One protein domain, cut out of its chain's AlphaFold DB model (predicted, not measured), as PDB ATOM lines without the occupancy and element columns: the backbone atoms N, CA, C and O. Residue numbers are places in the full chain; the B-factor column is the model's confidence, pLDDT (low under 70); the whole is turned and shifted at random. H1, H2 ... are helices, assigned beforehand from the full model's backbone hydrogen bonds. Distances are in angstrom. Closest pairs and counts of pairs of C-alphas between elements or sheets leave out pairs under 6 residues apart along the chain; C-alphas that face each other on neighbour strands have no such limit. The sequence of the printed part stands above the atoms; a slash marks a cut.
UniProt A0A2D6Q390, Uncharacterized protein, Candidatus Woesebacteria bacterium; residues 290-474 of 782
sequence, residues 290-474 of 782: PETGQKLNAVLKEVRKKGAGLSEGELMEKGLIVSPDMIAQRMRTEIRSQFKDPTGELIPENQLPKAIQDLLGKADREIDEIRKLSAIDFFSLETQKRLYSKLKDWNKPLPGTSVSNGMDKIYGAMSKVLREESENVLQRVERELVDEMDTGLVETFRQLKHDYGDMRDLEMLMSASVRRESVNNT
ATOM      1  N   PRO A 290       8.198 -46.431  45.556       83.31
ATOM      2  CA  PRO A 290       8.757 -45.135  45.923       83.31
ATOM      3  C   PRO A 290      10.270 -45.083  46.131       83.31
ATOM      4  O   PRO A 290      10.958 -44.319  45.453       83.31
ATOM      5  N   GLU A 291      10.793 -45.878  47.064       87.00
ATOM      6  CA  GLU A 291      12.210 -45.865  47.433       87.00
ATOM      7  C   GLU A 291      13.099 -46.309  46.270       87.00
ATOM      8  O   GLU A 291      14.138 -45.703  45.999       87.00
ATOM      9  N   THR A 292      12.678 -47.343  45.540       87.62
ATOM     10  CA  THR A 292      13.422 -47.848  44.379       87.62
ATOM     11  C   THR A 292      13.404 -46.832  43.238       87.62
ATOM     12  O   THR A 292      14.440 -46.580  42.624       87.62
ATOM     13  N   GLY A 293      12.265 -46.170  43.011       83.62
ATOM     14  CA  GLY A 293      12.140 -45.057  42.070       83.62
ATOM     15  C   GLY A 293      13.059 -43.885  42.422       83.62
ATOM     16  O   GLY A 293      13.747 -43.365  41.546       83.62
ATOM     17  N   GLN A 294      13.167 -43.516  43.702       84.19
ATOM     18  CA  GLN A 294      14.099 -42.471  44.145       84.19
ATOM     19  C   GLN A 294      15.561 -42.837  43.894       84.19
ATOM     20  O   GLN A 294      16.321 -41.996  43.415       84.19
ATOM     21  N   LYS A 295      15.959 -44.080  44.188       88.31
ATOM     22  CA  LYS A 295      17.318 -44.562  43.901       88.31
ATOM     23  C   LYS A 295      17.605 -44.518  42.403       88.31
ATOM     24  O   LYS A 295      18.657 -44.035  41.995       88.31
ATOM     25  N   LEU A 296      16.649 -44.950  41.584       84.25
ATOM     26  CA  LEU A 296      16.762 -44.916  40.128       84.25
ATOM     27  C   LEU A 296      16.891 -43.483  39.606       84.25
ATOM     28  O   LEU A 296      17.736 -43.209  38.763       84.25
ATOM     29  N   ASN A 297      16.119 -42.552  40.163       81.44
ATOM     30  CA  ASN A 297      16.228 -41.134  39.852       81.44
ATOM     31  C   ASN A 297      17.589 -40.547  40.256       81.44
ATOM     32  O   ASN A 297      18.197 -39.807  39.490       81.44
ATOM     33  N   ALA A 298      18.109 -40.894  41.436       85.75
ATOM     34  CA  ALA A 298      19.442 -40.461  41.850       85.75
ATOM     35  C   ALA A 298      20.508 -40.920  40.844       85.75
ATOM     36  O   ALA A 298      21.338 -40.117  40.421       85.75
ATOM     37  N   VAL A 299      20.418 -42.171  40.380       84.25
ATOM     38  CA  VAL A 299      21.290 -42.686  39.318       84.25
ATOM     39  C   VAL A 299      21.096 -41.900  38.018       84.25
ATOM     40  O   VAL A 299      22.077 -41.429  37.459       84.25
ATOM     41  N   LEU A 300      19.861 -41.655  37.575       79.94
ATOM     42  CA  LEU A 300      19.569 -40.851  36.376       79.94
ATOM     43  C   LEU A 300      20.070 -39.398  36.474       79.94
ATOM     44  O   LEU A 300      20.457 -38.804  35.469       79.94
ATOM     45  N   LYS A 301      20.091 -38.807  37.670       83.88
ATOM     46  CA  LYS A 301      20.661 -37.472  37.898       83.88
ATOM     47  C   LYS A 301      22.177 -37.483  37.786       83.88
ATOM     48  O   LYS A 301      22.731 -36.587  37.156       83.88
ATOM     49  N   GLU A 302      22.837 -38.501  38.331       84.00
ATOM     50  CA  GLU A 302      24.282 -38.690  38.168       84.00
ATOM     51  C   GLU A 302      24.655 -38.939  36.703       84.00
ATOM     52  O   GLU A 302      25.603 -38.341  36.197       84.00
ATOM     53  N   VAL A 303      23.856 -39.735  35.988       75.62
ATOM     54  CA  VAL A 303      23.947 -39.900  34.531       75.62
ATOM     55  C   VAL A 303      23.875 -38.541  33.837       75.62
ATOM     56  O   VAL A 303      24.774 -38.184  33.082       75.62
ATOM     57  N   ARG A 304      22.827 -37.755  34.113       75.88
ATOM     58  CA  ARG A 304      22.607 -36.447  33.481       75.88
ATOM     59  C   ARG A 304      23.739 -35.466  33.786       75.88
ATOM     60  O   ARG A 304      24.131 -34.700  32.916       75.88
ATOM     61  N   LYS A 305      24.272 -35.499  35.009       82.12
ATOM     62  CA  LYS A 305      25.402 -34.668  35.442       82.12
ATOM     63  C   LYS A 305      26.707 -35.059  34.749       82.12
ATOM     64  O   LYS A 305      27.517 -34.187  34.459       82.12
ATOM     65  N   LYS A 306      26.921 -36.346  34.472       76.06
ATOM     66  CA  LYS A 306      28.076 -36.807  33.688       76.06
ATOM     67  C   LYS A 306      27.906 -36.510  32.195       76.06
ATOM     68  O   LYS A 306      28.871 -36.130  31.549       76.06
ATOM     69  N   GLY A 307      26.676 -36.562  31.690       66.31
ATOM     70  CA  GLY A 307      26.299 -36.127  30.343       66.31
ATOM     71  C   GLY A 307      26.056 -34.618  30.198       66.31
ATOM     72  O   GLY A 307      25.366 -34.221  29.262       66.31
ATOM     73  N   ALA A 308      26.573 -33.771  31.103       56.59
ATOM     74  CA  ALA A 308      26.234 -32.345  31.259       56.59
ATOM     75  C   ALA A 308      26.536 -31.413  30.060       56.59
ATOM     76  O   ALA A 308      26.408 -30.197  30.190       56.59
ATOM     77  N   GLY A 309      26.890 -31.952  28.892       69.44
ATOM     78  CA  GLY A 309      26.856 -31.223  27.625       69.44
ATOM     79  C   GLY A 309      25.486 -31.224  26.933       69.44
ATOM     80  O   GLY A 309      25.280 -30.402  26.051       69.44
ATOM     81  N   LEU A 310      24.560 -32.112  27.318       73.50
ATOM     82  CA  LEU A 310      23.276 -32.275  26.629       73.50
ATOM     83  C   LEU A 310      22.199 -31.336  27.197       73.50
ATOM     84  O   LEU A 310      21.829 -31.402  28.374       73.50
ATOM     85  N   SER A 311      21.666 -30.477  26.335       81.50
ATOM     86  CA  SER A 311      20.477 -29.661  26.570       81.50
ATOM     87  C   SER A 311      19.237 -30.526  26.836       81.50
ATOM     88  O   SER A 311      19.171 -31.706  26.494       81.50
ATOM     89  N   GLU A 312      18.200 -29.940  27.441       76.44
ATOM     90  CA  GLU A 312      16.921 -30.636  27.660       76.44
ATOM     91  C   GLU A 312      16.296 -31.136  26.346       76.44
ATOM     92  O   GLU A 312      15.713 -32.219  26.322       76.44
ATOM     93  N   GLY A 313      16.501 -30.397  25.247       79.94
ATOM     94  CA  GLY A 313      16.106 -30.809  23.901       79.94
ATOM     95  C   GLY A 313      16.841 -32.064  23.429       79.94
ATOM     96  O   GLY A 313      16.192 -33.001  22.977       79.94
ATOM     97  N   GLU A 314      18.159 -32.142  23.618       80.69
ATOM     98  CA  GLU A 314      18.952 -33.328  23.253       80.69
ATOM     99  C   GLU A 314      18.611 -34.543  24.127       80.69
ATOM    100  O   GLU A 314      18.566 -35.674  23.647       80.69
ATOM    101  N   LEU A 315      18.303 -34.329  25.409       76.44
ATOM    102  CA  LEU A 315      17.825 -35.396  26.292       76.44
ATOM    103  C   LEU A 315      16.444 -35.920  25.864       76.44
ATOM    104  O   LEU A 315      16.177 -37.117  26.000       76.44
ATOM    105  N   MET A 316      15.567 -35.055  25.343       76.94
ATOM    106  CA  MET A 316      14.297 -35.469  24.738       76.94
ATOM    107  C   MET A 316      14.501 -36.173  23.392       76.94
ATOM    108  O   MET A 316      13.857 -37.192  23.153       76.94
ATOM    109  N   GLU A 317      15.411 -35.687  22.544       81.19
ATOM    110  CA  GLU A 317      15.738 -36.283  21.241       81.19
ATOM    111  C   GLU A 317      16.310 -37.697  21.396       81.19
ATOM    112  O   GLU A 317      15.859 -38.632  20.736       81.19
ATOM    113  N   LYS A 318      17.203 -37.892  22.374       79.69
ATOM    114  CA  LYS A 318      17.703 -39.218  22.776       79.69
ATOM    115  C   LYS A 318      16.666 -40.056  23.545       79.69
ATOM    116  O   LYS A 318      16.911 -41.210  23.893       79.69
ATOM    117  N   GLY A 319      15.491 -39.496  23.843       74.56
ATOM    118  CA  GLY A 319      14.404 -40.162  24.567       74.56
ATOM    119  C   GLY A 319      14.754 -40.552  26.009       74.56
ATOM    120  O   GLY A 319      14.158 -41.485  26.563       74.56
ATOM    121  N   LEU A 320      15.718 -39.855  26.612       73.31
ATOM    122  CA  LEU A 320      16.128 -40.011  28.010       73.31
ATOM    123  C   LEU A 320      15.139 -39.332  28.967       73.31
ATOM    124  O   LEU A 320      15.022 -39.729  30.124       73.31
ATOM    125  N   ILE A 321      14.389 -38.346  28.470       73.81
ATOM    126  CA  ILE A 321      13.264 -37.706  29.158       73.81
ATOM    127  C   ILE A 321      12.002 -37.922  28.318       73.81
ATOM    128  O   ILE A 321      12.051 -37.863  27.090       73.81
ATOM    129  N   VAL A 322      10.861 -38.182  28.962       75.12
ATOM    130  CA  VAL A 322       9.572 -38.306  28.262       75.12
ATOM    131  C   VAL A 322       8.828 -36.990  28.336       75.12
ATOM    132  O   VAL A 322       8.640 -36.437  29.420       75.12
ATOM    133  N   SER A 323       8.346 -36.527  27.185       81.38
ATOM    134  CA  SER A 323       7.419 -35.406  27.150       81.38
ATOM    135  C   SER A 323       6.100 -35.787  27.853       81.38
ATOM    136  O   SER A 323       5.483 -36.797  27.493       81.38
ATOM    137  N   PRO A 324       5.625 -34.984  28.821       80.06
ATOM    138  CA  PRO A 324       4.307 -35.148  29.438       80.06
ATOM    139  C   PRO A 324       3.176 -35.240  28.408       80.06
ATOM    140  O   PRO A 324       2.240 -36.023  28.576       80.06
ATOM    141  N   ASP A 325       3.295 -34.492  27.304       82.19
ATOM    142  CA  ASP A 325       2.335 -34.508  26.201       82.19
ATOM    143  C   ASP A 325       2.271 -35.873  25.513       82.19
ATOM    144  O   ASP A 325       1.179 -36.351  25.199       82.19
ATOM    145  N   MET A 326       3.413 -36.540  25.324       84.06
ATOM    146  CA  MET A 326       3.449 -37.877  24.728       84.06
ATOM    147  C   MET A 326       2.760 -38.912  25.619       84.06
ATOM    148  O   MET A 326       1.955 -39.706  25.128       84.06
ATOM    149  N   ILE A 327       3.034 -38.888  26.930       82.81
ATOM    150  CA  ILE A 327       2.381 -39.786  27.895       82.81
ATOM    151  C   ILE A 327       0.871 -39.552  27.861       82.81
ATOM    152  O   ILE A 327       0.098 -40.503  27.750       82.81
ATOM    153  N   ALA A 328       0.454 -38.287  27.904       84.00
ATOM    154  CA  ALA A 328      -0.946 -37.902  27.864       84.00
ATOM    155  C   ALA A 328      -1.653 -38.387  26.589       84.00
ATOM    156  O   ALA A 328      -2.729 -38.984  26.657       84.00
ATOM    157  N   GLN A 329      -1.040 -38.189  25.420       88.69
ATOM    158  CA  GLN A 329      -1.579 -38.668  24.146       88.69
ATOM    159  C   GLN A 329      -1.673 -40.196  24.094       88.69
ATOM    160  O   GLN A 329      -2.695 -40.742  23.663       88.69
ATOM    161  N   ARG A 330      -0.646 -40.907  24.573       89.62
ATOM    162  CA  ARG A 330      -0.648 -42.372  24.616       89.62
ATOM    163  C   ARG A 330      -1.697 -42.909  25.590       89.62
ATOM    164  O   ARG A 330      -2.395 -43.858  25.243       89.62
ATOM    165  N   MET A 331      -1.880 -42.276  26.753       86.38
ATOM    166  CA  MET A 331      -2.956 -42.612  27.695       86.38
ATOM    167  C   MET A 331      -4.329 -42.467  27.049       86.38
ATOM    168  O   MET A 331      -5.114 -43.409  27.095       86.38
ATOM    169  N   ARG A 332      -4.606 -41.335  26.391       89.12
ATOM    170  CA  ARG A 332      -5.877 -41.126  25.673       89.12
ATOM    171  C   ARG A 332      -6.121 -42.204  24.629       89.12
ATOM    172  O   ARG A 332      -7.219 -42.750  24.545       89.12
ATOM    173  N   THR A 333      -5.087 -42.528  23.860       91.94
ATOM    174  CA  THR A 333      -5.152 -43.539  22.801       91.94
ATOM    175  C   THR A 333      -5.447 -44.922  23.381       91.94
ATOM    176  O   THR A 333      -6.360 -45.603  22.913       91.94
ATOM    177  N   GLU A 334      -4.739 -45.323  24.438       90.69
ATOM    178  CA  GLU A 334      -4.917 -46.631  25.075       90.69
ATOM    179  C   GLU A 334      -6.250 -46.745  25.823       90.69
ATOM    180  O   GLU A 334      -6.851 -47.815  25.830       90.69
ATOM    181  N   ILE A 335      -6.742 -45.658  26.426       88.19
ATOM    182  CA  ILE A 335      -8.067 -45.621  27.054       88.19
ATOM    183  C   ILE A 335      -9.148 -45.818  25.989       88.19
ATOM    184  O   ILE A 335     -10.002 -46.694  26.136       88.19
ATOM    185  N   ARG A 336      -9.097 -45.044  24.898       89.81
ATOM    186  CA  ARG A 336     -10.068 -45.136  23.798       89.81
ATOM    187  C   ARG A 336     -10.050 -46.517  23.142       89.81
ATOM    188  O   ARG A 336     -11.108 -47.040  22.804       89.81
ATOM    189  N   SER A 337      -8.885 -47.162  23.051       92.06
ATOM    190  CA  SER A 337      -8.753 -48.503  22.464       92.06
ATOM    191  C   SER A 337      -9.467 -49.618  23.245       92.06
ATOM    192  O   SER A 337      -9.723 -50.681  22.674       92.06
ATOM    193  N   GLN A 338      -9.848 -49.386  24.513       90.06
ATOM    194  CA  GLN A 338     -10.612 -50.346  25.327       90.06
ATOM    195  C   GLN A 338     -12.118 -50.378  25.011       90.06
ATOM    196  O   GLN A 338     -12.838 -51.274  25.483       90.06
ATOM    197  N   PHE A 339     -12.606 -49.396  24.249       89.88
ATOM    198  CA  PHE A 339     -14.015 -49.220  23.906       89.88
ATOM    199  C   PHE A 339     -14.249 -49.573  22.438       89.88
ATOM    200  O   PHE A 339     -14.476 -48.716  21.589       89.88
ATOM    201  N   LYS A 340     -14.161 -50.876  22.162       90.25
ATOM    202  CA  LYS A 340     -14.481 -51.469  20.867       90.25
ATOM    203  C   LYS A 340     -15.848 -52.139  20.906       90.25
ATOM    204  O   LYS A 340     -16.249 -52.655  21.954       90.25
ATOM    205  N   ASP A 341     -16.545 -52.116  19.784       88.31
ATOM    206  CA  ASP A 341     -17.791 -52.845  19.586       88.31
ATOM    207  C   ASP A 341     -17.515 -54.365  19.408       88.31
ATOM    208  O   ASP A 341     -16.356 -54.800  19.443       88.31
ATOM    209  N   PRO A 342     -18.545 -55.215  19.232       88.94
ATOM    210  CA  PRO A 342     -18.348 -56.643  18.976       88.94
ATOM    211  C   PRO A 342     -17.593 -56.969  17.678       88.94
ATOM    212  O   PRO A 342     -17.082 -58.081  17.555       88.94
ATOM    213  N   THR A 343     -17.523 -56.038  16.720       89.44
ATOM    214  CA  THR A 343     -16.780 -56.207  15.460       89.44
ATOM    215  C   THR A 343     -15.294 -55.861  15.614       89.44
ATOM    216  O   THR A 343     -14.469 -56.267  14.797       89.44
ATOM    217  N   GLY A 344     -14.930 -55.196  16.714       90.25
ATOM    218  CA  GLY A 344     -13.573 -54.751  17.012       90.25
ATOM    219  C   GLY A 344     -13.289 -53.314  16.568       90.25
ATOM    220  O   GLY A 344     -12.159 -52.846  16.761       90.25
ATOM    221  N   GLU A 345     -14.281 -52.612  16.024       92.94
ATOM    222  CA  GLU A 345     -14.196 -51.202  15.649       92.94
ATOM    223  C   GLU A 345     -14.318 -50.299  16.882       92.94
ATOM    224  O   GLU A 345     -14.976 -50.633  17.869       92.94
ATOM    225  N   LEU A 346     -13.633 -49.150  16.864       91.94
ATOM    226  CA  LEU A 346     -13.692 -48.184  17.965       91.94
ATOM    227  C   LEU A 346     -15.078 -47.542  18.017       91.94
ATOM    228  O   LEU A 346     -15.532 -46.976  17.025       91.94
ATOM    229  N   ILE A 347     -15.714 -47.569  19.188       91.19
ATOM    230  CA  ILE A 347     -17.002 -46.907  19.398       91.19
ATOM    231  C   ILE A 347     -16.750 -45.393  19.497       91.19
ATOM    232  O   ILE A 347     -15.990 -44.970  20.377       91.19
ATOM    233  N   PRO A 348     -17.373 -44.560  18.644       92.62
ATOM    234  CA  PRO A 348     -17.307 -43.109  18.769       92.62
ATOM    235  C   PRO A 348     -17.735 -42.638  20.164       92.62
ATOM    236  O   PRO A 348     -18.697 -43.147  20.736       92.62
ATOM    237  N   GLU A 349     -17.046 -41.637  20.717       89.94
ATOM    238  CA  GLU A 349     -17.261 -41.188  22.102       89.94
ATOM    239  C   GLU A 349     -18.717 -40.771  22.374       89.94
ATOM    240  O   GLU A 349     -19.282 -41.123  23.407       89.94
ATOM    241  N   ASN A 350     -19.369 -40.127  21.403       94.19
ATOM    242  CA  ASN A 350     -20.777 -39.729  21.477       94.19
ATOM    243  C   ASN A 350     -21.773 -40.907  21.468       94.19
ATOM    244  O   ASN A 350     -22.934 -40.713  21.824       94.19
ATOM    245  N   GLN A 351     -21.341 -42.109  21.078       93.56
ATOM    246  CA  GLN A 351     -22.140 -43.338  21.109       93.56
ATOM    247  C   GLN A 351     -21.933 -44.147  22.398       93.56
ATOM    248  O   GLN A 351     -22.676 -45.094  22.662       93.56
ATOM    249  N   LEU A 352     -20.949 -43.787  23.229       89.06
ATOM    250  CA  LEU A 352     -20.752 -44.431  24.525       89.06
ATOM    251  C   LEU A 352     -21.868 -44.031  25.504       89.06
ATOM    252  O   LEU A 352     -22.359 -42.904  25.449       89.06
ATOM    253  N   PRO A 353     -22.259 -44.899  26.454       89.44
ATOM    254  CA  PRO A 353     -23.145 -44.515  27.550       89.44
ATOM    255  C   PRO A 353     -22.646 -43.254  28.269       89.44
ATOM    256  O   PRO A 353     -21.451 -43.144  28.543       89.44
ATOM    257  N   LYS A 354     -23.549 -42.337  28.651       88.94
ATOM    258  CA  LYS A 354     -23.194 -41.058  29.303       88.94
ATOM    259  C   LYS A 354     -22.256 -41.228  30.504       88.94
ATOM    260  O   LYS A 354     -21.289 -40.493  30.630       88.94
ATOM    261  N   ALA A 355     -22.471 -42.256  31.325       82.56
ATOM    262  CA  ALA A 355     -21.584 -42.562  32.449       82.56
ATOM    263  C   ALA A 355     -20.134 -42.859  32.016       82.56
ATOM    264  O   ALA A 355     -19.201 -42.514  32.730       82.56
ATOM    265  N   ILE A 356     -19.929 -43.486  30.852       82.19
ATOM    266  CA  ILE A 356     -18.594 -43.732  30.290       82.19
ATOM    267  C   ILE A 356     -18.017 -42.439  29.706       82.19
ATOM    268  O   ILE A 356     -16.844 -42.169  29.932       82.19
ATOM    269  N   GLN A 357     -18.826 -41.620  29.028       88.00
ATOM    270  CA  GLN A 357     -18.395 -40.296  28.550       88.00
ATOM    271  C   GLN A 357     -17.926 -39.406  29.713       88.00
ATOM    272  O   GLN A 357     -16.842 -38.835  29.659       88.00
ATOM    273  N   ASP A 358     -18.684 -39.361  30.811       87.25
ATOM    274  CA  ASP A 358     -18.327 -38.597  32.012       87.25
ATOM    275  C   ASP A 358     -17.008 -39.095  32.633       87.25
ATOM    276  O   ASP A 358     -16.189 -38.299  33.107       87.25
ATOM    277  N   LEU A 359     -16.772 -40.415  32.605       81.31
ATOM    278  CA  LEU A 359     -15.511 -41.015  33.045       81.31
ATOM    279  C   LEU A 359     -14.341 -40.683  32.118       81.31
ATOM    280  O   LEU A 359     -13.263 -40.373  32.622       81.31
ATOM    281  N   LEU A 360     -14.545 -40.717  30.798       85.31
ATOM    282  CA  LEU A 360     -13.542 -40.295  29.819       85.31
ATOM    283  C   LEU A 360     -13.189 -38.819  30.014       85.31
ATOM    284  O   LEU A 360     -12.016 -38.501  30.160       85.31
ATOM    285  N   GLY A 361     -14.184 -37.945  30.180       90.38
ATOM    286  CA  GLY A 361     -13.956 -36.529  30.473       90.38
ATOM    287  C   GLY A 361     -13.236 -36.297  31.807       90.38
ATOM    288  O   GLY A 361     -12.405 -35.397  31.927       90.38
ATOM    289  N   LYS A 362     -13.498 -37.122  32.832       87.31
ATOM    290  CA  LYS A 362     -12.714 -37.095  34.077       87.31
ATOM    291  C   LYS A 362     -11.271 -37.548  33.836       87.31
ATOM    292  O   LYS A 362     -10.364 -36.936  34.392       87.31
ATOM    293  N   ALA A 363     -11.060 -38.578  33.017       82.50
ATOM    294  CA  ALA A 363      -9.734 -39.109  32.718       82.50
ATOM    295  C   ALA A 363      -8.926 -38.088  31.919       82.50
ATOM    296  O   ALA A 363      -7.775 -37.842  32.249       82.50
ATOM    297  N   ASP A 364      -9.552 -37.422  30.948       86.81
ATOM    298  CA  ASP A 364      -8.941 -36.355  30.163       86.81
ATOM    299  C   ASP A 364      -8.497 -35.175  31.025       86.81
ATOM    300  O   ASP A 364      -7.379 -34.700  30.847       86.81
ATOM    301  N   ARG A 365      -9.306 -34.756  32.010       89.56
ATOM    302  CA  ARG A 365      -8.900 -33.718  32.974       89.56
ATOM    303  C   ARG A 365      -7.670 -34.129  33.780       89.56
ATOM    304  O   ARG A 365      -6.757 -33.329  33.940       89.56
ATOM    305  N   GLU A 366      -7.630 -35.365  34.273       83.00
ATOM    306  CA  GLU A 366      -6.458 -35.863  35.004       83.00
ATOM    307  C   GLU A 366      -5.232 -35.982  34.095       83.00
ATOM    308  O   GLU A 366      -4.126 -35.640  34.505       83.00
ATOM    309  N   ILE A 367      -5.424 -36.410  32.847       82.50
ATOM    310  CA  ILE A 367      -4.377 -36.467  31.828       82.50
ATOM    311  C   ILE A 367      -3.852 -35.060  31.504       82.50
ATOM    312  O   ILE A 367      -2.646 -34.882  31.358       82.50
ATOM    313  N   ASP A 368      -4.708 -34.043  31.437       85.75
ATOM    314  CA  ASP A 368      -4.273 -32.658  31.236       85.75
ATOM    315  C   ASP A 368      -3.480 -32.113  32.430       85.75
ATOM    316  O   ASP A 368      -2.539 -31.347  32.237       85.75
ATOM    317  N   GLU A 369      -3.775 -32.548  33.658       82.44
ATOM    318  CA  GLU A 369      -2.923 -32.238  34.813       82.44
ATOM    319  C   GLU A 369      -1.522 -32.859  34.684       82.44
ATOM    320  O   GLU A 369      -0.550 -32.253  35.128       82.44
ATOM    321  N   ILE A 370      -1.387 -34.021  34.029       77.38
ATOM    322  CA  ILE A 370      -0.073 -34.610  33.710       77.38
ATOM    323  C   ILE A 370       0.677 -33.720  32.714       77.38
ATOM    324  O   ILE A 370       1.869 -33.493  32.893       77.38
ATOM    325  N   ARG A 371      -0.010 -33.164  31.708       81.38
ATOM    326  CA  ARG A 371       0.599 -32.272  30.701       81.38
ATOM    327  C   ARG A 371       1.151 -30.978  31.290       81.38
ATOM    328  O   ARG A 371       2.093 -30.420  30.744       81.38
ATOM    329  N   LYS A 372       0.567 -30.499  32.393       81.00
ATOM    330  CA  LYS A 372       1.019 -29.288  33.100       81.00
ATOM    331  C   LYS A 372       2.303 -29.494  33.902       81.00
ATOM    332  O   LYS A 372       2.871 -28.518  34.387       81.00
ATOM    333  N   LEU A 373       2.745 -30.736  34.089       72.88
ATOM    334  CA  LEU A 373       4.021 -31.006  34.735       72.88
ATOM    335  C   LEU A 373       5.143 -30.534  33.797       72.88
ATOM    336  O   LEU A 373       5.123 -30.843  32.608       72.88
ATOM    337  N   SER A 374       6.133 -29.800  34.316       70.88
ATOM    338  CA  SER A 374       7.404 -29.602  33.603       70.88
ATOM    339  C   SER A 374       8.021 -30.963  33.273       70.88
ATOM    340  O   SER A 374       7.642 -31.944  33.918       70.88
ATOM    341  N   ALA A 375       8.962 -31.027  32.321       63.50
ATOM    342  CA  ALA A 375       9.630 -32.262  31.903       63.50
ATOM    343  C   ALA A 375       9.793 -33.238  33.073       63.50
ATOM    344  O   ALA A 375      10.473 -32.961  34.068       63.50
ATOM    345  N   ILE A 376       9.008 -34.310  32.999       58.28
ATOM    346  CA  ILE A 376       8.677 -35.105  34.168       58.28
ATOM    347  C   ILE A 376       9.932 -35.865  34.575       58.28
ATOM    348  O   ILE A 376      10.420 -36.736  33.854       58.28
ATOM    349  N   ASP A 377      10.416 -35.579  35.778       63.59
ATOM    350  CA  ASP A 377      11.260 -36.508  36.510       63.59
ATOM    351  C   ASP A 377      10.369 -37.700  36.901       63.59
ATOM    352  O   ASP A 377       9.768 -37.741  37.978       63.59
ATOM    353  N   PHE A 378      10.181 -38.621  35.950       60.94
ATOM    354  CA  PHE A 378       9.203 -39.720  35.983       60.94
ATOM    355  C   PHE A 378       9.357 -40.623  37.207       60.94
ATOM    356  O   PHE A 378       8.400 -41.237  37.688       60.94
ATOM    357  N   PHE A 379      10.571 -40.672  37.741       60.94
ATOM    358  CA  PHE A 379      10.929 -41.462  38.906       60.94
ATOM    359  C   PHE A 379      10.985 -40.631  40.191       60.94
ATOM    360  O   PHE A 379      11.258 -41.168  41.263       60.94
ATOM    361  N   SER A 380      10.681 -39.330  40.126       67.62
ATOM    362  CA  SER A 380      10.488 -38.529  41.329       67.62
ATOM    363  C   SER A 380       9.311 -39.068  42.131       67.62
ATOM    364  O   SER A 380       8.202 -39.283  41.629       67.62
ATOM    365  N   LEU A 381       9.570 -39.258  43.422       61.09
ATOM    366  CA  LEU A 381       8.587 -39.777  44.354       61.09
ATOM    367  C   LEU A 381       7.306 -38.946  44.359       61.09
ATOM    368  O   LEU A 381       6.218 -39.494  44.464       61.09
ATOM    369  N   GLU A 382       7.431 -37.627  44.256       66.50
ATOM    370  CA  GLU A 382       6.284 -36.731  44.289       66.50
ATOM    371  C   GLU A 382       5.410 -36.880  43.041       66.50
ATOM    372  O   GLU A 382       4.188 -36.939  43.162       66.50
ATOM    373  N   THR A 383       6.015 -37.037  41.860       70.38
ATOM    374  CA  THR A 383       5.266 -37.268  40.620       70.38
ATOM    375  C   THR A 383       4.604 -38.637  40.630       70.38
ATOM    376  O   THR A 383       3.417 -38.738  40.329       70.38
ATOM    377  N   GLN A 384       5.317 -39.682  41.063       68.44
ATOM    378  CA  GLN A 384       4.724 -41.008  41.222       68.44
ATOM    379  C   GLN A 384       3.598 -40.986  42.257       68.44
ATOM    380  O   GLN A 384       2.491 -41.403  41.942       68.44
ATOM    381  N   LYS A 385       3.813 -40.427  43.452       67.50
ATOM    382  CA  LYS A 385       2.768 -40.309  44.477       67.50
ATOM    383  C   LYS A 385       1.558 -39.540  43.966       67.50
ATOM    384  O   LYS A 385       0.456 -40.017  44.179       67.50
ATOM    385  N   ARG A 386       1.734 -38.415  43.263       70.88
ATOM    386  CA  ARG A 386       0.617 -37.646  42.683       70.88
ATOM    387  C   ARG A 386      -0.127 -38.435  41.605       70.88
ATOM    388  O   ARG A 386      -1.355 -38.434  41.606       70.88
ATOM    389  N   LEU A 387       0.587 -39.124  40.711       69.31
ATOM    390  CA  LEU A 387      -0.017 -39.979  39.682       69.31
ATOM    391  C   LEU A 387      -0.787 -41.148  40.317       69.31
ATOM    392  O   LEU A 387      -1.953 -41.366  39.999       69.31
ATOM    393  N   TYR A 388      -0.170 -41.866  41.257       69.06
ATOM    394  CA  TYR A 388      -0.760 -43.039  41.901       69.06
ATOM    395  C   TYR A 388      -1.844 -42.693  42.915       69.06
ATOM    396  O   TYR A 388      -2.823 -43.420  42.984       69.06
ATOM    397  N   SER A 389      -1.743 -41.591  43.662       70.31
ATOM    398  CA  SER A 389      -2.805 -41.160  44.580       70.31
ATOM    399  C   SER A 389      -4.064 -40.790  43.806       70.31
ATOM    400  O   SER A 389      -5.154 -41.235  44.158       70.31
ATOM    401  N   LYS A 390      -3.904 -40.060  42.693       70.81
ATOM    402  CA  LYS A 390      -5.004 -39.734  41.784       70.81
ATOM    403  C   LYS A 390      -5.621 -40.990  41.181       70.81
ATOM    404  O   LYS A 390      -6.836 -41.063  41.075       70.81
ATOM    405  N   LEU A 391      -4.814 -41.999  40.849       66.75
ATOM    406  CA  LEU A 391      -5.287 -43.298  40.361       66.75
ATOM    407  C   LEU A 391      -5.920 -44.170  41.469       66.75
ATOM    408  O   LEU A 391      -6.871 -44.902  41.202       66.75
ATOM    409  N   LYS A 392      -5.454 -44.084  42.721       66.88
ATOM    410  CA  LYS A 392      -5.952 -44.863  43.874       66.88
ATOM    411  C   LYS A 392      -7.423 -44.569  44.152       66.88
ATOM    412  O   LYS A 392      -8.192 -45.493  44.420       66.88
ATOM    413  N   ASP A 393      -7.843 -43.316  43.987       67.06
ATOM    414  CA  ASP A 393      -9.243 -42.911  44.145       67.06
ATOM    415  C   ASP A 393     -10.173 -43.469  43.056       67.06
ATOM    416  O   ASP A 393     -11.390 -43.506  43.239       67.06
ATOM    417  N   TRP A 394      -9.621 -43.967  41.945       64.50
ATOM    418  CA  TRP A 394     -10.383 -44.587  40.860       64.50
ATOM    419  C   TRP A 394     -10.604 -46.092  41.053       64.50
ATOM    420  O   TRP A 394     -11.448 -46.672  40.375       64.50
ATOM    421  N   ASN A 395      -9.912 -46.729  42.006       56.81
ATOM    422  CA  ASN A 395     -10.102 -48.149  42.330       56.81
ATOM    423  C   ASN A 395     -11.360 -48.426  43.174       56.81
ATOM    424  O   ASN A 395     -11.681 -49.588  43.423       56.81
ATOM    425  N   LYS A 396     -12.080 -47.392  43.630       59.75
ATOM    426  CA  LYS A 396     -13.341 -47.561  44.364       59.75
ATOM    427  C   LYS A 396     -14.487 -47.729  43.356       59.75
ATOM    428  O   LYS A 396     -14.793 -46.767  42.648       59.75
ATOM    429  N   PRO A 397     -15.131 -48.910  43.264       56.12
ATOM    430  CA  PRO A 397     -16.278 -49.080  42.381       56.12
ATOM    431  C   PRO A 397     -17.384 -48.107  42.799       56.12
ATOM    432  O   PRO A 397     -17.708 -48.013  43.983       56.12
ATOM    433  N   LEU A 398     -17.966 -47.386  41.836       56.31
ATOM    434  CA  LEU A 398     -19.162 -46.581  42.090       56.31
ATOM    435  C   LEU A 398     -20.275 -47.531  42.574       56.31
ATOM    436  O   LEU A 398     -20.645 -48.438  41.819       56.31
ATOM    437  N   PRO A 399     -20.791 -47.372  43.809       49.28
ATOM    438  CA  PRO A 399     -21.777 -48.294  44.362       49.28
ATOM    439  C   PRO A 399     -22.994 -48.418  43.437       49.28
ATOM    440  O   PRO A 399     -23.590 -47.415  43.056       49.28
ATOM    441  N   GLY A 400     -23.365 -49.649  43.074       50.47
ATOM    442  CA  GLY A 400     -24.637 -49.937  42.401       50.47
ATOM    443  C   GLY A 400     -24.698 -49.724  40.882       50.47
ATOM    444  O   GLY A 400     -25.800 -49.660  40.348       50.47
ATOM    445  N   THR A 401     -23.571 -49.637  40.161       54.50
ATOM    446  CA  THR A 401     -23.593 -49.434  38.697       54.50
ATOM    447  C   THR A 401     -22.771 -50.477  37.926       54.50
ATOM    448  O   THR A 401     -21.698 -50.887  38.363       54.50
ATOM    449  N   SER A 402     -23.229 -50.865  36.725       54.06
ATOM    450  CA  SER A 402     -22.480 -51.691  35.746       54.06
ATOM    451  C   SER A 402     -21.223 -50.998  35.183       54.06
ATOM    452  O   SER A 402     -20.516 -51.541  34.332       54.06
ATOM    453  N   VAL A 403     -20.931 -49.795  35.684       57.94
ATOM    454  CA  VAL A 403     -19.825 -48.906  35.320       57.94
ATOM    455  C   VAL A 403     -18.488 -49.379  35.910       57.94
ATOM    456  O   VAL A 403     -17.435 -48.926  35.462       57.94
ATOM    457  N   SER A 404     -18.488 -50.343  36.843       59.62
ATOM    458  CA  SER A 404     -17.256 -50.939  37.393       59.62
ATOM    459  C   SER A 404     -16.312 -51.448  36.294       59.62
ATOM    460  O   SER A 404     -15.108 -51.210  36.351       59.62
ATOM    461  N   ASN A 405     -16.867 -52.036  35.228       69.50
ATOM    462  CA  ASN A 405     -16.089 -52.522  34.085       69.50
ATOM    463  C   ASN A 405     -15.462 -51.385  33.256       69.50
ATOM    464  O   ASN A 405     -14.419 -51.583  32.638       69.50
ATOM    465  N   GLY A 406     -16.084 -50.202  33.222       74.50
ATOM    466  CA  GLY A 406     -15.555 -49.022  32.529       74.50
ATOM    467  C   GLY A 406     -14.368 -48.406  33.271       74.50
ATOM    468  O   GLY A 406     -13.337 -48.139  32.659       74.50
ATOM    469  N   MET A 407     -14.480 -48.270  34.595       72.12
ATOM    470  CA  MET A 407     -13.386 -47.787  35.450       72.12
ATOM    471  C   MET A 407     -12.157 -48.693  35.374       72.12
ATOM    472  O   MET A 407     -11.041 -48.204  35.211       72.12
ATOM    473  N   ASP A 408     -12.360 -50.012  35.402       71.06
ATOM    474  CA  ASP A 408     -11.271 -50.986  35.302       71.06
ATOM    475  C   ASP A 408     -10.514 -50.900  33.975       71.06
ATOM    476  O   ASP A 408      -9.285 -51.000  33.952       71.06
ATOM    477  N   LYS A 409     -11.236 -50.679  32.870       79.88
ATOM    478  CA  LYS A 409     -10.640 -50.485  31.544       79.88
ATOM    479  C   LYS A 409      -9.800 -49.210  31.485       79.88
ATOM    480  O   LYS A 409      -8.664 -49.262  31.019       79.88
ATOM    481  N   ILE A 410     -10.330 -48.094  31.988       80.12
ATOM    482  CA  ILE A 410      -9.636 -46.797  31.987       80.12
ATOM    483  C   ILE A 410      -8.385 -46.859  32.874       80.12
ATOM    484  O   ILE A 410      -7.285 -46.553  32.416       80.12
ATOM    485  N   TYR A 411      -8.523 -47.336  34.114       79.00
ATOM    486  CA  TYR A 411      -7.400 -47.481  35.043       79.00
ATOM    487  C   TYR A 411      -6.328 -48.432  34.498       79.00
ATOM    488  O   TYR A 411      -5.130 -48.142  34.568       79.00
ATOM    489  N   GLY A 412      -6.759 -49.569  33.943       79.25
ATOM    490  CA  GLY A 412      -5.874 -50.558  33.340       79.25
ATOM    491  C   GLY A 412      -5.067 -49.976  32.181       79.25
ATOM    492  O   GLY A 412      -3.860 -50.202  32.119       79.25
ATOM    493  N   ALA A 413      -5.702 -49.180  31.317       82.19
ATOM    494  CA  ALA A 413      -5.042 -48.475  30.220       82.19
ATOM    495  C   ALA A 413      -4.012 -47.448  30.721       82.19
ATOM    496  O   ALA A 413      -2.864 -47.472  30.281       82.19
ATOM    497  N   MET A 414      -4.377 -46.594  31.683       79.81
ATOM    498  CA  MET A 414      -3.464 -45.580  32.235       79.81
ATOM    499  C   MET A 414      -2.242 -46.212  32.908       79.81
ATOM    500  O   MET A 414      -1.105 -45.829  32.633       79.81
ATOM    501  N   SER A 415      -2.471 -47.226  33.746       77.19
ATOM    502  CA  SER A 415      -1.405 -47.946  34.448       77.19
ATOM    503  C   SER A 415      -0.488 -48.690  33.475       77.19
ATOM    504  O   SER A 415       0.729 -48.705  33.662       77.19
ATOM    505  N   LYS A 416      -1.050 -49.263  32.403       83.06
ATOM    506  CA  LYS A 416      -0.281 -49.896  31.329       83.06
ATOM    507  C   LYS A 416       0.631 -48.889  30.628       83.06
ATOM    508  O   LYS A 416       1.815 -49.175  30.494       83.06
ATOM    509  N   VAL A 417       0.117 -47.718  30.240       84.31
ATOM    510  CA  VAL A 417       0.919 -46.675  29.574       84.31
ATOM    511  C   VAL A 417       2.035 -46.167  30.480       84.31
ATOM    512  O   VAL A 417       3.173 -46.087  30.030       84.31
ATOM    513  N   LEU A 418       1.748 -45.887  31.756       80.44
ATOM    514  CA  LEU A 418       2.782 -45.470  32.710       80.44
ATOM    515  C   LEU A 418       3.883 -46.521  32.843       80.44
ATOM    516  O   LEU A 418       5.061 -46.181  32.792       80.44
ATOM    517  N   ARG A 419       3.512 -47.798  32.977       80.44
ATOM    518  CA  ARG A 419       4.488 -48.886  33.066       80.44
ATOM    519  C   ARG A 419       5.333 -48.982  31.795       80.44
ATOM    520  O   ARG A 419       6.555 -48.968  31.890       80.44
ATOM    521  N   GLU A 420       4.698 -49.035  30.627       83.62
ATOM    522  CA  GLU A 420       5.386 -49.179  29.339       83.62
ATOM    523  C   GLU A 420       6.304 -47.990  29.037       83.62
ATOM    524  O   GLU A 420       7.426 -48.192  28.587       83.62
ATOM    525  N   GLU A 421       5.878 -46.755  29.318       83.62
ATOM    526  CA  GLU A 421       6.747 -45.585  29.156       83.62
ATOM    527  C   GLU A 421       7.909 -45.595  30.147       83.62
ATOM    528  O   GLU A 421       9.039 -45.315  29.756       83.62
ATOM    529  N   SER A 422       7.671 -46.001  31.399       78.25
ATOM    530  CA  SER A 422       8.746 -46.141  32.384       78.25
ATOM    531  C   SER A 422       9.805 -47.149  31.937       78.25
ATOM    532  O   SER A 422      10.996 -46.857  31.979       78.25
ATOM    533  N   GLU A 423       9.385 -48.309  31.427       79.88
ATOM    534  CA  GLU A 423      10.292 -49.343  30.931       79.88
ATOM    535  C   GLU A 423      11.029 -48.886  29.670       79.88
ATOM    536  O   GLU A 423      12.235 -49.108  29.552       79.88
ATOM    537  N   ASN A 424      10.334 -48.201  28.757       83.88
ATOM    538  CA  ASN A 424      10.920 -47.660  27.534       83.88
ATOM    539  C   ASN A 424      12.004 -46.623  27.836       83.88
ATOM    540  O   ASN A 424      13.067 -46.663  27.219       83.88
ATOM    541  N   VAL A 425      11.771 -45.726  28.800       79.94
ATOM    542  CA  VAL A 425      12.794 -44.780  29.273       79.94
ATOM    543  C   VAL A 425      13.990 -45.537  29.803       79.94
ATOM    544  O   VAL A 425      15.102 -45.294  29.355       79.94
ATOM    545  N   LEU A 426      13.779 -46.508  30.692       80.31
ATOM    546  CA  LEU A 426      14.883 -47.257  31.284       80.31
ATOM    547  C   LEU A 426      15.646 -48.105  30.260       80.31
ATOM    548  O   LEU A 426      16.819 -48.399  30.458       80.31
ATOM    549  N   GLN A 427      15.008 -48.535  29.172       84.69
ATOM    550  CA  GLN A 427      15.677 -49.206  28.054       84.69
ATOM    551  C   GLN A 427      16.437 -48.239  27.145       84.69
ATOM    552  O   GLN A 427      17.492 -48.608  26.638       84.69
ATOM    553  N   ARG A 428      15.922 -47.026  26.915       83.44
ATOM    554  CA  ARG A 428      16.640 -45.975  26.175       83.44
ATOM    555  C   ARG A 428      17.866 -45.517  26.952       83.44
ATOM    556  O   ARG A 428      18.961 -45.589  26.423       83.44
ATOM    557  N   VAL A 429      17.676 -45.192  28.228       80.31
ATOM    558  CA  VAL A 429      18.743 -44.883  29.183       80.31
ATOM    559  C   VAL A 429      19.788 -45.991  29.188       80.31
ATOM    560  O   VAL A 429      20.954 -45.701  28.999       80.31
ATOM    561  N   GLU A 430      19.398 -47.262  29.324       82.62
ATOM    562  CA  GLU A 430      20.379 -48.350  29.277       82.62
ATOM    563  C   GLU A 430      21.173 -48.350  27.967       82.62
ATOM    564  O   GLU A 430      22.394 -48.328  28.024       82.62
ATOM    565  N   ARG A 431      20.500 -48.332  26.807       85.31
ATOM    566  CA  ARG A 431      21.155 -48.400  25.490       85.31
ATOM    567  C   ARG A 431      22.120 -47.250  25.232       85.31
ATOM    568  O   ARG A 431      23.209 -47.501  24.743       85.31
ATOM    569  N   GLU A 432      21.720 -46.027  25.560       79.94
ATOM    570  CA  GLU A 432      22.534 -44.830  25.321       79.94
ATOM    571  C   GLU A 432      23.716 -44.722  26.295       79.94
ATOM    572  O   GLU A 432      24.665 -43.998  26.028       79.94
ATOM    573  N   LEU A 433      23.667 -45.421  27.435       73.06
ATOM    574  CA  LEU A 433      24.643 -45.252  28.514       73.06
ATOM    575  C   LEU A 433      25.612 -46.412  28.695       73.06
ATOM    576  O   LEU A 433      26.592 -46.239  29.417       73.06
ATOM    577  N   VAL A 434      25.368 -47.578  28.084       76.44
ATOM    578  CA  VAL A 434      26.289 -48.724  28.213       76.44
ATOM    579  C   VAL A 434      27.709 -48.348  27.774       76.44
ATOM    580  O   VAL A 434      28.660 -48.808  28.400       76.44
ATOM    581  N   ASP A 435      27.845 -47.492  26.759       78.94
ATOM    582  CA  ASP A 435      29.140 -47.206  26.131       78.94
ATOM    583  C   ASP A 435      29.878 -46.002  26.751       78.94
ATOM    584  O   ASP A 435      31.095 -45.893  26.618       78.94
ATOM    585  N   GLU A 436      29.175 -45.111  27.460       74.75
ATOM    586  CA  GLU A 436      29.730 -43.836  27.954       74.75
ATOM    587  C   GLU A 436      29.985 -43.807  29.477       74.75
ATOM    588  O   GLU A 436      30.546 -42.839  29.999       74.75
ATOM    589  N   MET A 437      29.569 -44.835  30.225       74.12
ATOM    590  CA  MET A 437      29.520 -44.786  31.690       74.12
ATOM    591  C   MET A 437      30.453 -45.759  32.415       74.12
ATOM    592  O   MET A 437      30.801 -46.830  31.929       74.12
ATOM    593  N   ASP A 438      30.789 -45.386  33.655       81.00
ATOM    594  CA  ASP A 438      31.434 -46.265  34.630       81.00
ATOM    595  C   ASP A 438      30.615 -47.551  34.836       81.00
ATOM    596  O   ASP A 438      29.402 -47.496  35.083       81.00
ATOM    597  N   THR A 439      31.284 -48.701  34.757       84.12
ATOM    598  CA  THR A 439      30.651 -50.028  34.796       84.12
ATOM    599  C   THR A 439      29.829 -50.239  36.068       84.12
ATOM    600  O   THR A 439      28.733 -50.794  35.997       84.12
ATOM    601  N   GLY A 440      30.282 -49.710  37.211       87.94
ATOM    602  CA  GLY A 440      29.569 -49.813  38.486       87.94
ATOM    603  C   GLY A 440      28.236 -49.057  38.507       87.94
ATOM    604  O   GLY A 440      27.250 -49.527  39.084       87.94
ATOM    605  N   LEU A 441      28.157 -47.905  37.833       83.62
ATOM    606  CA  LEU A 441      26.915 -47.135  37.731       83.62
ATOM    607  C   LEU A 441      25.912 -47.829  36.797       83.62
ATOM    608  O   LEU A 441      24.729 -47.909  37.134       83.62
ATOM    609  N   VAL A 442      26.381 -48.403  35.685       83.12
ATOM    610  CA  VAL A 442      25.544 -49.196  34.766       83.12
ATOM    611  C   VAL A 442      24.979 -50.437  35.463       83.12
ATOM    612  O   VAL A 442      23.790 -50.729  35.327       83.12
ATOM    613  N   GLU A 443      25.787 -51.152  36.247       86.81
ATOM    614  CA  GLU A 443      25.326 -52.303  37.035       86.81
ATOM    615  C   GLU A 443      24.289 -51.900  38.086       86.81
ATOM    616  O   GLU A 443      23.225 -52.517  38.176       86.81
ATOM    617  N   THR A 444      24.544 -50.811  38.817       88.06
ATOM    618  CA  THR A 444      23.592 -50.265  39.799       88.06
ATOM    619  C   THR A 444      22.273 -49.874  39.129       88.06
ATOM    620  O   THR A 444      21.194 -50.187  39.637       88.06
ATOM    621  N   PHE A 445      22.338 -49.234  37.958       87.00
ATOM    622  CA  PHE A 445      21.163 -48.873  37.171       87.00
ATOM    623  C   PHE A 445      20.369 -50.109  36.727       87.00
ATOM    624  O   PHE A 445      19.153 -50.157  36.921       87.00
ATOM    625  N   ARG A 446      21.044 -51.123  36.169       87.62
ATOM    626  CA  ARG A 446      20.420 -52.384  35.734       87.62
ATOM    627  C   ARG A 446      19.730 -53.099  36.888       87.62
ATOM    628  O   ARG A 446      18.593 -53.541  36.721       87.62
ATOM    629  N   GLN A 447      20.377 -53.164  38.051       89.31
ATOM    630  CA  GLN A 447      19.794 -53.787  39.235       89.31
ATOM    631  C   GLN A 447      18.559 -53.020  39.718       89.31
ATOM    632  O   GLN A 447      17.511 -53.624  39.926       89.31
ATOM    633  N   LEU A 448      18.637 -51.691  39.839       88.00
ATOM    634  CA  LEU A 448      17.497 -50.874  40.272       88.00
ATOM    635  C   LEU A 448      16.331 -50.919  39.278       88.00
ATOM    636  O   LEU A 448      15.173 -50.943  39.689       88.00
ATOM    637  N   LYS A 449      16.623 -50.962  37.975       88.31
ATOM    638  CA  LYS A 449      15.627 -51.163  36.916       88.31
ATOM    639  C   LYS A 449      14.931 -52.517  37.053       88.31
ATOM    640  O   LYS A 449      13.707 -52.580  36.927       88.31
ATOM    641  N   HIS A 450      15.694 -53.584  37.296       87.44
ATOM    642  CA  HIS A 450      15.159 -54.933  37.490       87.44
ATOM    643  C   HIS A 450      14.280 -55.004  38.746       87.44
ATOM    644  O   HIS A 450      13.105 -55.357  38.641       87.44
ATOM    645  N   ASP A 451      14.790 -54.521  39.883       87.88
ATOM    646  CA  ASP A 451      14.063 -54.430  41.153       87.88
ATOM    647  C   ASP A 451      12.747 -53.648  41.007       87.88
ATOM    648  O   ASP A 451      11.697 -54.079  41.489       87.88
ATOM    649  N   TYR A 452      12.786 -52.506  40.313       87.19
ATOM    650  CA  TYR A 452      11.607 -51.680  40.062       87.19
ATOM    651  C   TYR A 452      10.562 -52.422  39.216       87.19
ATOM    652  O   TYR A 452       9.373 -52.406  39.544       87.19
ATOM    653  N   GLY A 453      10.993 -53.111  38.154       85.12
ATOM    654  CA  GLY A 453      10.115 -53.931  37.319       85.12
ATOM    655  C   GLY A 453       9.465 -55.079  38.098       85.12
ATOM    656  O   GLY A 453       8.263 -55.311  37.974       85.12
ATOM    657  N   ASP A 454      10.230 -55.770  38.945       88.88
ATOM    658  CA  ASP A 454       9.737 -56.873  39.780       88.88
ATOM    659  C   ASP A 454       8.684 -56.401  40.787       88.88
ATOM    660  O   ASP A 454       7.637 -57.034  40.940       88.88
ATOM    661  N   MET A 455       8.912 -55.255  41.435       89.50
ATOM    662  CA  MET A 455       7.940 -54.669  42.359       89.50
ATOM    663  C   MET A 455       6.655 -54.221  41.659       89.50
ATOM    664  O   MET A 455       5.572 -54.387  42.217       89.50
ATOM    665  N   ARG A 456       6.745 -53.690  40.434       84.81
ATOM    666  CA  ARG A 456       5.565 -53.317  39.632       84.81
ATOM    667  C   ARG A 456       4.744 -54.525  39.208       84.81
ATOM    668  O   ARG A 456       3.514 -54.486  39.244       84.81
ATOM    669  N   ASP A 457       5.411 -55.610  38.845       86.44
ATOM    670  CA  ASP A 457       4.736 -56.868  38.544       86.44
ATOM    671  C   ASP A 457       4.062 -57.454  39.795       86.44
ATOM    672  O   ASP A 457       2.913 -57.902  39.722       86.44
ATOM    673  N   LEU A 458       4.724 -57.380  40.956       87.75
ATOM    674  CA  LEU A 458       4.138 -57.735  42.250       87.75
ATOM    675  C   LEU A 458       2.924 -56.866  42.597       87.75
ATOM    676  O   LEU A 458       1.891 -57.402  42.987       87.75
ATOM    677  N   GLU A 459       2.998 -55.550  42.410       87.00
ATOM    678  CA  GLU A 459       1.887 -54.626  42.667       87.00
ATOM    679  C   GLU A 459       0.659 -54.986  41.824       87.00
ATOM    680  O   GLU A 459      -0.459 -55.047  42.340       87.00
ATOM    681  N   MET A 460       0.857 -55.276  40.535       84.44
ATOM    682  CA  MET A 460      -0.220 -55.705  39.643       84.44
ATOM    683  C   MET A 460      -0.869 -57.006  40.137       84.44
ATOM    684  O   MET A 460      -2.098 -57.125  40.149       84.44
ATOM    685  N   LEU A 461      -0.055 -57.977  40.559       84.75
ATOM    686  CA  LEU A 461      -0.521 -59.254  41.097       84.75
ATOM    687  C   LEU A 461      -1.308 -59.083  42.397       84.75
ATOM    688  O   LEU A 461      -2.393 -59.649  42.537       84.75
ATOM    689  N   MET A 462      -0.785 -58.282  43.324       87.50
ATOM    690  CA  MET A 462      -1.428 -57.993  44.603       87.50
ATOM    691  C   MET A 462      -2.731 -57.230  44.400       87.50
ATOM    692  O   MET A 462      -3.752 -57.619  44.956       87.50
ATOM    693  N   SER A 463      -2.746 -56.235  43.511       82.06
ATOM    694  CA  SER A 463      -3.954 -55.493  43.139       82.06
ATOM    695  C   SER A 463      -5.045 -56.420  42.605       82.06
ATOM    696  O   SER A 463      -6.201 -56.329  43.015       82.06
ATOM    697  N   ALA A 464      -4.688 -57.354  41.716       81.31
ATOM    698  CA  ALA A 464      -5.623 -58.358  41.220       81.31
ATOM    699  C   ALA A 464      -6.104 -59.299  42.341       81.31
ATOM    700  O   ALA A 464      -7.264 -59.714  42.349       81.31
ATOM    701  N   SER A 465      -5.244 -59.630  43.306       81.62
ATOM    702  CA  SER A 465      -5.605 -60.473  44.446       81.62
ATOM    703  C   SER A 465      -6.561 -59.782  45.420       81.62
ATOM    704  O   SER A 465      -7.646 -60.309  45.666       81.62
ATOM    705  N   VAL A 466      -6.232 -58.567  45.865       82.00
ATOM    706  CA  VAL A 466      -7.072 -57.733  46.741       82.00
ATOM    707  C   VAL A 466      -8.438 -57.483  46.106       82.00
ATOM    708  O   VAL A 466      -9.460 -57.606  46.773       82.00
ATOM    709  N   ARG A 467      -8.495 -57.218  44.791       76.56
ATOM    710  CA  ARG A 467      -9.769 -57.087  44.061       76.56
ATOM    711  C   ARG A 467     -10.606 -58.362  44.103       76.56
ATOM    712  O   ARG A 467     -11.821 -58.295  44.224       76.56
ATOM    713  N   ARG A 468      -9.992 -59.541  43.991       78.50
ATOM    714  CA  ARG A 468     -10.733 -60.811  44.081       78.50
ATOM    715  C   ARG A 468     -11.251 -61.049  45.486       78.50
ATOM    716  O   ARG A 468     -12.374 -61.515  45.629       78.50
ATOM    717  N   GLU A 469     -10.463 -60.735  46.503       73.62
ATOM    718  CA  GLU A 469     -10.911 -60.819  47.890       73.62
ATOM    719  C   GLU A 469     -12.033 -59.823  48.164       73.62
ATOM    720  O   GLU A 469     -13.051 -60.212  48.730       73.62
ATOM    721  N   SER A 470     -11.931 -58.585  47.674       68.00
ATOM    722  CA  SER A 470     -12.983 -57.583  47.838       68.00
ATOM    723  C   SER A 470     -14.264 -57.971  47.100       68.00
ATOM    724  O   SER A 470     -15.331 -57.887  47.701       68.00
ATOM    725  N   VAL A 471     -14.184 -58.484  45.865       62.62
ATOM    726  CA  VAL A 471     -15.331 -59.014  45.101       62.62
ATOM    727  C   VAL A 471     -15.931 -60.240  45.791       62.62
ATOM    728  O   VAL A 471     -17.145 -60.311  45.961       62.62
ATOM    729  N   ASN A 472     -15.114 -61.180  46.268       57.28
ATOM    730  CA  ASN A 472     -15.605 -62.346  47.010       57.28
ATOM    731  C   ASN A 472     -16.240 -61.956  48.358       57.28
ATOM    732  O   ASN A 472     -17.148 -62.644  48.822       57.28
ATOM    733  N   ASN A 473     -15.796 -60.853  48.966       45.69
ATOM    734  CA  ASN A 473     -16.332 -60.329  50.223       45.69
ATOM    735  C   ASN A 473     -17.561 -59.418  50.026       45.69
ATOM    736  O   ASN A 473     -18.376 -59.311  50.939       45.69
ATOM    737  N   THR A 474     -17.730 -58.784  48.857       39.03
ATOM    738  CA  THR A 474     -18.881 -57.910  48.536       39.03
ATOM    739  C   THR A 474     -20.021 -58.638  47.823       39.03
ATOM    740  O   THR A 474     -21.178 -58.266  48.005       39.03
TER     741      THR A 474
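AT A GLANCE: This is residues 290 to 474 of the 782 residues of an uncharacterized protein of Candidatus Woesebacteria bacterium (UniProt A0A2D6Q390). Six helices, H1 and H3 to H7, form an elongated up-and-down bundle, each running against the one before it, with the long H6 in the core. The H3-H4 hairpin and H5 pack on H6 at residues 406 to 421, H7 packs on its residues 419 to 433, H1 packs on H7, and residues 468 to 474 of H7 stick out. The printed part has 185 residues with seven named helices, H1 to H7 in order, and no named strand: all helix. It is compact, with a radius of gyration of the C-alphas of 18.6 A and spans of 56 by 36 by 30 A.

IN THESE COORDINATES: H1, residues 290 to 306, begins at C-alpha 290 (8.757, -45.135, 45.923). H2 is residues 312 to 317, H3 324 to 336, H4 354 to 371 and H5 381 to 395. H6, residues 404 to 433, is 43.2 A long; H7, residues 439 to 474, is 52.0 A long and ends at C-alpha 474 (-18.881, -57.910, 48.536).

HOW THE PARTS SIT: The hub H6 touches H3, closest at the C-alphas of Ile 335 and Ala 413, 5.2 A, at a steep tilt of 40 degrees, opposite ways. With residues 419 to 433 alone it touches H7, closest at Leu 426 and Lys 449, 6.9 A between C-alphas, a hairpin at 8 degrees. H1 touches H7 with residues 292 to 299 alone, closest C-alphas Leu 296 and Leu 448, 6.0 A. H2 touches no helix. Every O i to N i+4 pair is within hydrogen-bond range in H1, H2, H3, H4, H6 and H7; in H5, 9 of 11.

THE WHOLE: The farthest C-alphas, Gly 309 and Thr 474, are 56.9 A apart. The printed part has no cut; the link H3 to H4 is long. Mean pLDDT is 78.9 for the printed part, under 70 in 35 residues, among them 391 to 405.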